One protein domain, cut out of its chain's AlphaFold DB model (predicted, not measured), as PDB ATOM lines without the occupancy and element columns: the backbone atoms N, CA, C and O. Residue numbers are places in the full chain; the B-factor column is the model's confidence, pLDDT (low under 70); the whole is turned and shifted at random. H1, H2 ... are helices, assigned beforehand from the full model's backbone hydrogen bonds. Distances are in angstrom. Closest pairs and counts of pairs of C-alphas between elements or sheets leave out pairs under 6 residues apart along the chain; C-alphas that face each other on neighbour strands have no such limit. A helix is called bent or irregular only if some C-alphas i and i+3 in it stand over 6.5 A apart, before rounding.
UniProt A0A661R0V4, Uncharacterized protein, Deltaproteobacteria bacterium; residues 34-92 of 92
ATOM      1  N   PRO A  34     100.230 142.984 104.168       91.38
ATOM      2  CA  PRO A  34     100.025 141.541 104.244       91.38
ATOM      3  C   PRO A  34     100.199 141.040 105.682       91.38
ATOM      4  O   PRO A  34     100.767 141.722 106.536       91.38
ATOM      5  N   GLN A  35      99.711 139.828 105.950       96.44
ATOM      6  CA  GLN A  35      99.882 139.215 107.262       96.44
ATOM      7  C   GLN A  35     101.375 138.951 107.562       96.44
ATOM      8  O   GLN A  35     102.157 138.708 106.635       96.44
ATOM      9  N   PRO A  36     101.801 139.010 108.841       95.19
ATOM     10  CA  PRO A  36     103.216 138.886 109.210       95.19
ATOM     11  C   PRO A  36     103.891 137.579 108.767       95.19
ATOM     12  O   PRO A  36     105.096 137.553 108.524       95.19
ATOM     13  N   ASP A  37     103.131 136.495 108.643       97.38
ATOM     14  CA  ASP A  37     103.586 135.189 108.164       97.38
ATOM     15  C   ASP A  37     103.974 135.210 106.676       97.38
ATOM     16  O   ASP A  37     105.001 134.639 106.296       97.38
ATOM     17  N   ILE A  38     103.209 135.925 105.846       96.38
ATOM     18  CA  ILE A  38     103.513 136.146 104.427       96.38
ATOM     19  C   ILE A  38     104.802 136.958 104.300       96.38
ATOM     20  O   ILE A  38     105.685 136.588 103.526       96.38
ATOM     21  N   VAL A  39     104.937 138.028 105.094       95.62
ATOM     22  CA  VAL A  39     106.152 138.860 105.119       95.62
ATOM     23  C   VAL A  39     107.364 138.021 105.511       95.62
ATOM     24  O   VAL A  39     108.364 138.029 104.806       95.62
ATOM     25  N   SER A  40     107.262 137.233 106.585       96.69
ATOM     26  CA  SER A  40     108.359 136.369 107.036       96.69
ATOM     27  C   SER A  40     108.739 135.308 106.001       96.69
ATOM     28  O   SER A  40     109.917 135.002 105.831       96.69
ATOM     29  N   SER A  41     107.758 134.739 105.298       97.19
ATOM     30  CA  SER A  41     108.003 133.728 104.263       97.19
ATOM     31  C   SER A  41     108.695 134.320 103.038       97.19
ATOM     32  O   SER A  41     109.609 133.700 102.500       97.19
ATOM     33  N   PHE A  42     108.298 135.526 102.628       96.25
ATOM     34  CA  PHE A  42     108.992 136.276 101.586       96.25
ATOM     35  C   PHE A  42     110.422 136.620 102.009       96.25
ATOM     36  O   PHE A  42     111.357 136.357 101.257       96.25
ATOM     37  N   GLU A  43     110.602 137.133 103.227       96.81
ATOM     38  CA  GLU A  43     111.908 137.552 103.738       96.81
ATOM     39  C   GLU A  43     112.910 136.395 103.749       96.81
ATOM     40  O   GLU A  43     114.039 136.552 103.305       96.81
ATOM     41  N   LYS A  44     112.485 135.189 104.142       97.62
ATOM     42  CA  LYS A  44     113.340 133.986 104.101       97.62
ATOM     43  C   LYS A  44     113.887 133.663 102.706       97.62
ATOM     44  O   LYS A  44     114.910 132.990 102.612       97.62
ATOM     45  N   LEU A  45     113.200 134.085 101.646       97.19
ATOM     46  CA  LEU A  45     113.615 133.872 100.261       97.19
ATOM     47  C   LEU A  45     114.417 135.057  99.715       97.19
ATOM     48  O   LEU A  45     115.405 134.846  99.018       97.19
ATOM     49  N   ALA A  46     113.992 136.284 100.018       97.00
ATOM     50  CA  ALA A  46     114.608 137.505  99.505       97.00
ATOM     51  C   ALA A  46     115.921 137.847 100.223       97.00
ATOM     52  O   ALA A  46     116.922 138.112  99.564       97.00
ATOM     53  N   TYR A  47     115.946 137.745 101.554       96.94
ATOM     54  CA  TYR A  47     117.097 138.088 102.387       96.94
ATOM     55  C   TYR A  47     118.426 137.454 101.936       96.94
ATOM     56  O   TYR A  47     119.392 138.190 101.756       96.94
ATOM     57  N   PRO A  48     118.529 136.128 101.693       97.69
ATOM     58  CA  PRO A  48     119.798 135.547 101.255       97.69
ATOM     59  C   PRO A  48     120.247 136.046  99.874       97.69
ATOM     60  O   PRO A  48     121.442 136.065  99.594       97.69
ATOM     61  N   LEU A  49     119.316 136.441  98.999       97.88
ATOM     62  CA  LEU A  49     119.663 137.030  97.705       97.88
ATOM     63  C   LEU A  49     120.236 138.434  97.893       97.88
ATOM     64  O   LEU A  49     121.277 138.735  97.315       97.88
ATOM     65  N   ASP A  50     119.597 139.253  98.726       97.19
ATOM     66  CA  ASP A  50     120.049 140.612  99.024       97.19
ATOM     67  C   ASP A  50     121.415 140.610  99.731       97.19
ATOM     68  O   ASP A  50     122.306 141.370  99.350       97.19
ATOM     69  N   GLU A  51     121.631 139.705 100.691       97.50
ATOM     70  CA  GLU A  51     122.932 139.544 101.355       97.50
ATOM     71  C   GLU A  51     124.030 139.109 100.379       97.50
ATOM     72  O   GLU A  51     125.138 139.641 100.424       97.50
ATOM     73  N   ASN A  52     123.731 138.193  99.453       97.88
ATOM     74  CA  ASN A  52     124.695 137.795  98.425       97.88
ATOM     75  C   ASN A  52     125.036 138.958  97.491       97.88
ATOM     76  O   ASN A  52     126.209 139.181  97.206       97.88
ATOM     77  N   ILE A  53     124.032 139.711  97.028       97.50
ATOM     78  CA  ILE A  53     124.249 140.891  96.178       97.50
ATOM     79  C   ILE A  53     125.169 141.871  96.895       97.50
ATOM     80  O   ILE A  53     126.186 142.274  96.337       97.50
ATOM     81  N   ARG A  54     124.861 142.187  98.154       96.88
ATOM     82  CA  ARG A  54     125.678 143.079  98.969       96.88
ATOM     83  C   ARG A  54     127.113 142.566  99.115       96.88
ATOM     84  O   ARG A  54     128.051 143.328  98.900       96.88
ATOM     85  N   SER A  55     127.289 141.289  99.455       97.75
ATOM     86  CA  SER A  55     128.616 140.686  99.617       97.75
ATOM     87  C   SER A  55     129.426 140.750  98.323       97.75
ATOM     88  O   SER A  55     130.606 141.088  98.353       97.75
ATOM     89  N   PHE A  56     128.805 140.456  97.181       98.00
ATOM     90  CA  PHE A  56     129.478 140.509  95.886       98.00
ATOM     91  C   PHE A  56     129.808 141.940  95.467       98.00
ATOM     92  O   PHE A  56     130.875 142.176  94.912       98.00
ATOM     93  N   GLU A  57     128.938 142.910  95.747       98.19
ATOM     94  CA  GLU A  57     129.232 144.326  95.508       98.19
ATOM     95  C   GLU A  57     130.427 144.805  96.343       98.19
ATOM     96  O   GLU A  57     131.306 145.498  95.825       98.19
ATOM     97  N   GLU A  58     130.490 144.411  97.619       97.50
ATOM     98  CA  GLU A  58     131.618 144.715  98.503       97.50
ATOM     99  C   GLU A  58     132.918 144.073  97.984       97.50
ATOM    100  O   GLU A  58     133.929 144.767  97.858       97.50
ATOM    101  N   GLU A  59     132.882 142.796  97.591       97.25
ATOM    102  CA  GLU A  59     134.034 142.077  97.035       97.25
ATOM    103  C   GLU A  59     134.519 142.694  95.714       97.25
ATOM    104  O   GLU A  59     135.709 142.971  95.552       97.25
ATOM    105  N   ILE A  60     133.606 142.978  94.782       98.00
ATOM    106  CA  ILE A  60     133.929 143.613  93.496       98.00
ATOM    107  C   ILE A  60     134.587 144.971  93.722       98.00
ATOM    108  O   ILE A  60     135.563 145.295  93.036       98.00
ATOM    109  N   ARG A  61     134.078 145.767  94.670       97.44
ATOM    110  CA  ARG A  61     134.668 147.064  95.012       97.44
ATOM    111  C   ARG A  61     136.095 146.885  95.519       97.44
ATOM    112  O   ARG A  61     137.002 147.492  94.957       97.44
ATOM    113  N   THR A  62     136.310 146.010  96.500       95.56
ATOM    114  CA  THR A  62     137.642 145.758  97.068       95.56
ATOM    115  C   THR A  62     138.627 145.227  96.025       95.56
ATOM    116  O   THR A  62     139.760 145.704  95.946       95.56
ATOM    117  N   LEU A  63     138.211 144.283  95.176       96.12
ATOM    118  CA  LEU A  63     139.052 143.743  94.104       96.12
ATOM    119  C   LEU A  63     139.392 144.804  93.053       96.12
ATOM    120  O   LEU A  63     140.536 144.879  92.599       96.12
ATOM    121  N   SER A  64     138.424 145.645  92.684       96.75
ATOM    122  CA  SER A  64     138.639 146.731  91.721       96.75
ATOM    123  C   SER A  64     139.608 147.774  92.271       96.75
ATOM    124  O   SER A  64     140.563 148.130  91.587       96.75
ATOM    125  N   GLU A  65     139.429 148.197  93.523       95.50
ATOM    126  CA  GLU A  65     140.327 149.138  94.201       95.50
ATOM    127  C   GLU A  65     141.745 148.570  94.336       95.50
ATOM    128  O   GLU A  65     142.731 149.264  94.072       95.50
ATOM    129  N   THR A  66     141.858 147.285  94.682       92.88
ATOM    130  CA  THR A  66     143.144 146.585  94.788       92.88
ATOM    131  C   THR A  66     143.847 146.540  93.434       92.88
ATOM    132  O   THR A  66     145.017 146.916  93.329       92.88
ATOM    133  N   ARG A  67     143.133 146.155  92.369       94.44
ATOM    134  CA  ARG A  67     143.657 146.161  90.999       94.44
ATOM    135  C   ARG A  67     144.124 147.557  90.597       94.44
ATOM    136  O   ARG A  67     145.252 147.703  90.136       94.44
ATOM    137  N   ASP A  68     143.279 148.565  90.775       95.94
ATOM    138  CA  ASP A  68     143.547 149.933  90.323       95.94
ATOM    139  C   ASP A  68     144.692 150.584  91.112       95.94
ATOM    140  O   ASP A  68     145.407 151.431  90.581       95.94
ATOM    141  N   THR A  69     144.935 150.126  92.342       91.81
ATOM    142  CA  THR A  69     146.074 150.553  93.165       91.81
ATOM    143  C   THR A  69     147.375 149.846  92.782       91.81
ATOM    144  O   THR A  69     148.431 150.481  92.708       91.81
ATOM    145  N   LEU A  70     147.336 148.525  92.575       92.81
ATOM    146  CA  LEU A  70     148.540 147.717  92.363       92.81
ATOM    147  C   LEU A  70     149.013 147.741  90.910       92.81
ATOM    148  O   LEU A  70     150.216 147.828  90.663       92.81
ATOM    149  N   LEU A  71     148.096 147.691  89.943       94.38
ATOM    150  CA  LEU A  71     148.437 147.544  88.528       94.38
ATOM    151  C   LEU A  71     149.341 148.681  88.007       94.38
ATOM    152  O   LEU A  71     150.356 148.366  87.382       94.38
ATOM    153  N   PRO A  72     149.093 149.975  88.304       94.75
ATOM    154  CA  PRO A  72     149.994 151.050  87.880       94.75
ATOM    155  C   PRO A  72     151.405 150.937  88.480       94.75
ATOM    156  O   PRO A  72     152.397 151.211  87.802       94.75
ATOM    157  N   LYS A  73     151.515 150.493  89.739       92.69
ATOM    158  CA  LYS A  73     152.798 150.329  90.449       92.69
ATOM    159  C   LYS A  73     153.597 149.129  89.940       92.69
ATOM    160  O   LYS A  73     154.823 149.180  89.870       92.69
ATOM    161  N   LEU A  74     152.904 148.059  89.555       92.94
ATOM    162  CA  LEU A  74     153.518 146.889  88.928       92.94
ATOM    163  C   LEU A  74     154.023 147.219  87.515       92.94
ATOM    164  O   LEU A  74     155.147 146.856  87.175       92.94
ATOM    165  N   ILE A  75     153.235 147.951  86.714       93.94
ATOM    166  CA  ILE A  75     153.613 148.354  85.345       93.94
ATOM    167  C   ILE A  75     154.800 149.328  85.351       93.94
ATOM    168  O   ILE A  75     155.714 149.178  84.543       93.94
ATOM    169  N   SER A  76     154.812 150.308  86.258       95.38
ATOM    170  CA  SER A  76     155.943 151.241  86.420       95.38
ATOM    171  C   SER A  76     157.190 150.579  87.014       95.38
ATOM    172  O   SER A  76     158.295 151.110  86.897       95.38
ATOM    173  N   GLY A  77     157.034 149.408  87.638       91.69
ATOM    174  CA  GLY A  77     158.105 148.694  88.320       91.69
ATOM    175  C   GLY A  77     158.461 149.261  89.696       91.69
ATOM    176  O   GLY A  77     159.441 148.798  90.278       91.69
ATOM    177  N   GLU A  78     157.681 150.214  90.215       91.50
ATOM    178  CA  GLU A  78     157.790 150.740  91.584       91.50
ATOM    179  C   GLU A  78     157.468 149.678  92.643       91.50
ATOM    180  O   GLU A  78     157.967 149.742  93.764       91.50
ATOM    181  N   LEU A  79     156.659 148.682  92.277       90.44
ATOM    182  CA  LEU A  79     156.330 147.525  93.101       90.44
ATOM    183  C   LEU A  79     156.739 146.241  92.370       90.44
ATOM    184  O   LEU A  79     156.475 146.083  91.176       90.44
ATOM    185  N   ARG A  80     157.382 145.306  93.076       90.75
ATOM    186  CA  ARG A  80     157.668 143.958  92.565       90.75
ATOM    187  C   ARG A  80     156.618 142.976  93.076       90.75
ATOM    188  O   ARG A  80     156.074 143.153  94.160       90.75
ATOM    189  N   VAL A  81     156.365 141.914  92.311       86.50
ATOM    190  CA  VAL A  81     155.346 140.899  92.644       86.50
ATOM    191  C   VAL A  81     155.532 140.299  94.051       86.50
ATOM    192  O   VAL A  81     154.555 140.310  94.794       86.50
ATOM    193  N   PRO A  82     156.746 139.905  94.497       88.31
ATOM    194  CA  PRO A  82     156.927 139.358  95.848       88.31
ATOM    195  C   PRO A  82     156.620 140.353  96.978       88.31
ATOM    196  O   PRO A  82     156.292 139.951  98.091       88.31
ATOM    197  N   ASP A  83     156.747 141.657  96.714       86.19
ATOM    198  CA  ASP A  83     156.420 142.705  97.686       86.19
ATOM    199  C   ASP A  83     154.910 142.977  97.707       86.19
ATOM    200  O   ASP A  83     154.339 143.230  98.766       86.19
ATOM    201  N   ALA A  84     154.251 142.877  96.549       83.00
ATOM    202  CA  ALA A  84     152.800 142.984  96.431       83.00
ATOM    203  C   ALA A  84     152.075 141.835  97.151       83.00
ATOM    204  O   ALA A  84     151.104 142.087  97.857       83.00
ATOM    205  N   GLU A  85     152.565 140.597  97.021       84.81
ATOM    206  CA  GLU A  85     151.996 139.418  97.693       84.81
ATOM    207  C   GLU A  85     151.958 139.603  99.218       84.81
ATOM    208  O   GLU A  85     150.908 139.433  99.834       84.81
ATOM    209  N   LYS A  86     153.055 140.089  99.817       83.50
ATOM    210  CA  LYS A  86     153.128 140.378 101.261       83.50
ATOM    211  C   LYS A  86     152.167 141.474 101.720       83.50
ATOM    212  O   LYS A  86     151.699 141.442 102.855       83.50
ATOM    213  N   LEU A  87     151.912 142.473 100.874       79.75
ATOM    214  CA  LEU A  87     150.970 143.549 101.192       79.75
ATOM    215  C   LEU A  87     149.529 143.037 101.193       79.75
ATOM    216  O   LEU A  87     148.762 143.417 102.071       79.75
ATOM    217  N   VAL A  88     149.178 142.163 100.246       79.69
ATOM    218  CA  VAL A  88     147.833 141.579 100.147       79.69
ATOM    219  C   VAL A  88     147.578 140.572 101.272       79.69
ATOM    220  O   VAL A  88     146.505 140.602 101.866       79.69
ATOM    221  N   GLU A  89     148.564 139.746 101.640       76.56
ATOM    222  CA  GLU A  89     148.452 138.808 102.774       76.56
ATOM    223  C   GLU A  89     148.181 139.503 104.120       76.56
ATOM    224  O   GLU A  89     147.582 138.902 105.004       76.56
ATOM    225  N   GLY A  90     148.596 140.763 104.288       65.19
ATOM    226  CA  GLY A  90     148.337 141.549 105.501       65.19
ATOM    227  C   GLY A  90     146.993 142.287 105.528       65.19
ATOM    228  O   GLY A  90     146.687 142.926 106.534       65.19
ATOM    229  N   MET A  91     146.223 142.257 104.433       62.81
ATOM    230  CA  MET A  91     144.930 142.948 104.295       62.81
ATOM    231  C   MET A  91     143.716 142.014 104.435       62.81
ATOM    232  O   MET A  91     142.587 142.510 104.435       62.81
ATOM    233  N   VAL A  92     143.943 140.700 104.544       49.81
ATOM    234  CA  VAL A  92     142.920 139.653 104.729       49.81
ATOM    235  C   VAL A  92     142.837 139.231 106.192       49.81
ATOM    236  O   VAL A  92     143.905 139.060 106.819       49.81
TER     237      VAL A  92
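This is residues 34 to 92 of the 92 residues of an uncharacterized protein of Deltaproteobacteria bacterium (UniProt A0A661R0V4). A single very long helix, H1, makes nearly the whole length of the domain, and at its last residues the chain folds back through a tight link into a much shorter helix, H2, so that the outline is a long shaft with a small hook at one end. The shaft sticks out on its own over residues 34 to 65, of which 36 to 65 belong to H1. The printed part has 59 residues with two named helices, H1 then H2, and no named strand, and the class is all helix. The whole is extended, with a radius of gyration of the C-alphas of 19.7 A and spans of 62 by 18 by 10 A.

H1, residues 36 to 76, has a kink of 39 degrees near residue 45. It is irregular, but only just: C-alphas 69 and 72 are 6.6 A apart, and its line is a rough one. A tight link of 4 residues joins it to H2, residues 81 to 89. H1 and H2 are close but not clearly touching, with 2 pairs of C-alphas within 8 A; the closest C-alphas are those of Leu 74 and Val 81, 7.3 A apart. Their lines stand at a shallow tilt of 29 degrees, and they run opposite ways. Of the O i to N i+4 pairs, 32 of 37 in H1 and 4 of 5 in H2 are within hydrogen-bond range.

H1 begins at C-alpha 36 (103.216, 138.886, 109.210) and ends at C-alpha 76 (155.943, 151.241, 86.420), 58.8 A from first to last C-alpha. H2 measures 12.4 A from first to last C-alpha and ends at C-alpha 89 (148.452, 138.808, 102.774).

The two C-alphas farthest apart are those of Gln 35 and Gly 77, at 62.0 A. The printed part has no cut and ends at Val 92, the chain's last residue. The mean pLDDT of the printed part is 91.9, and residues 90 to 92 are under 70.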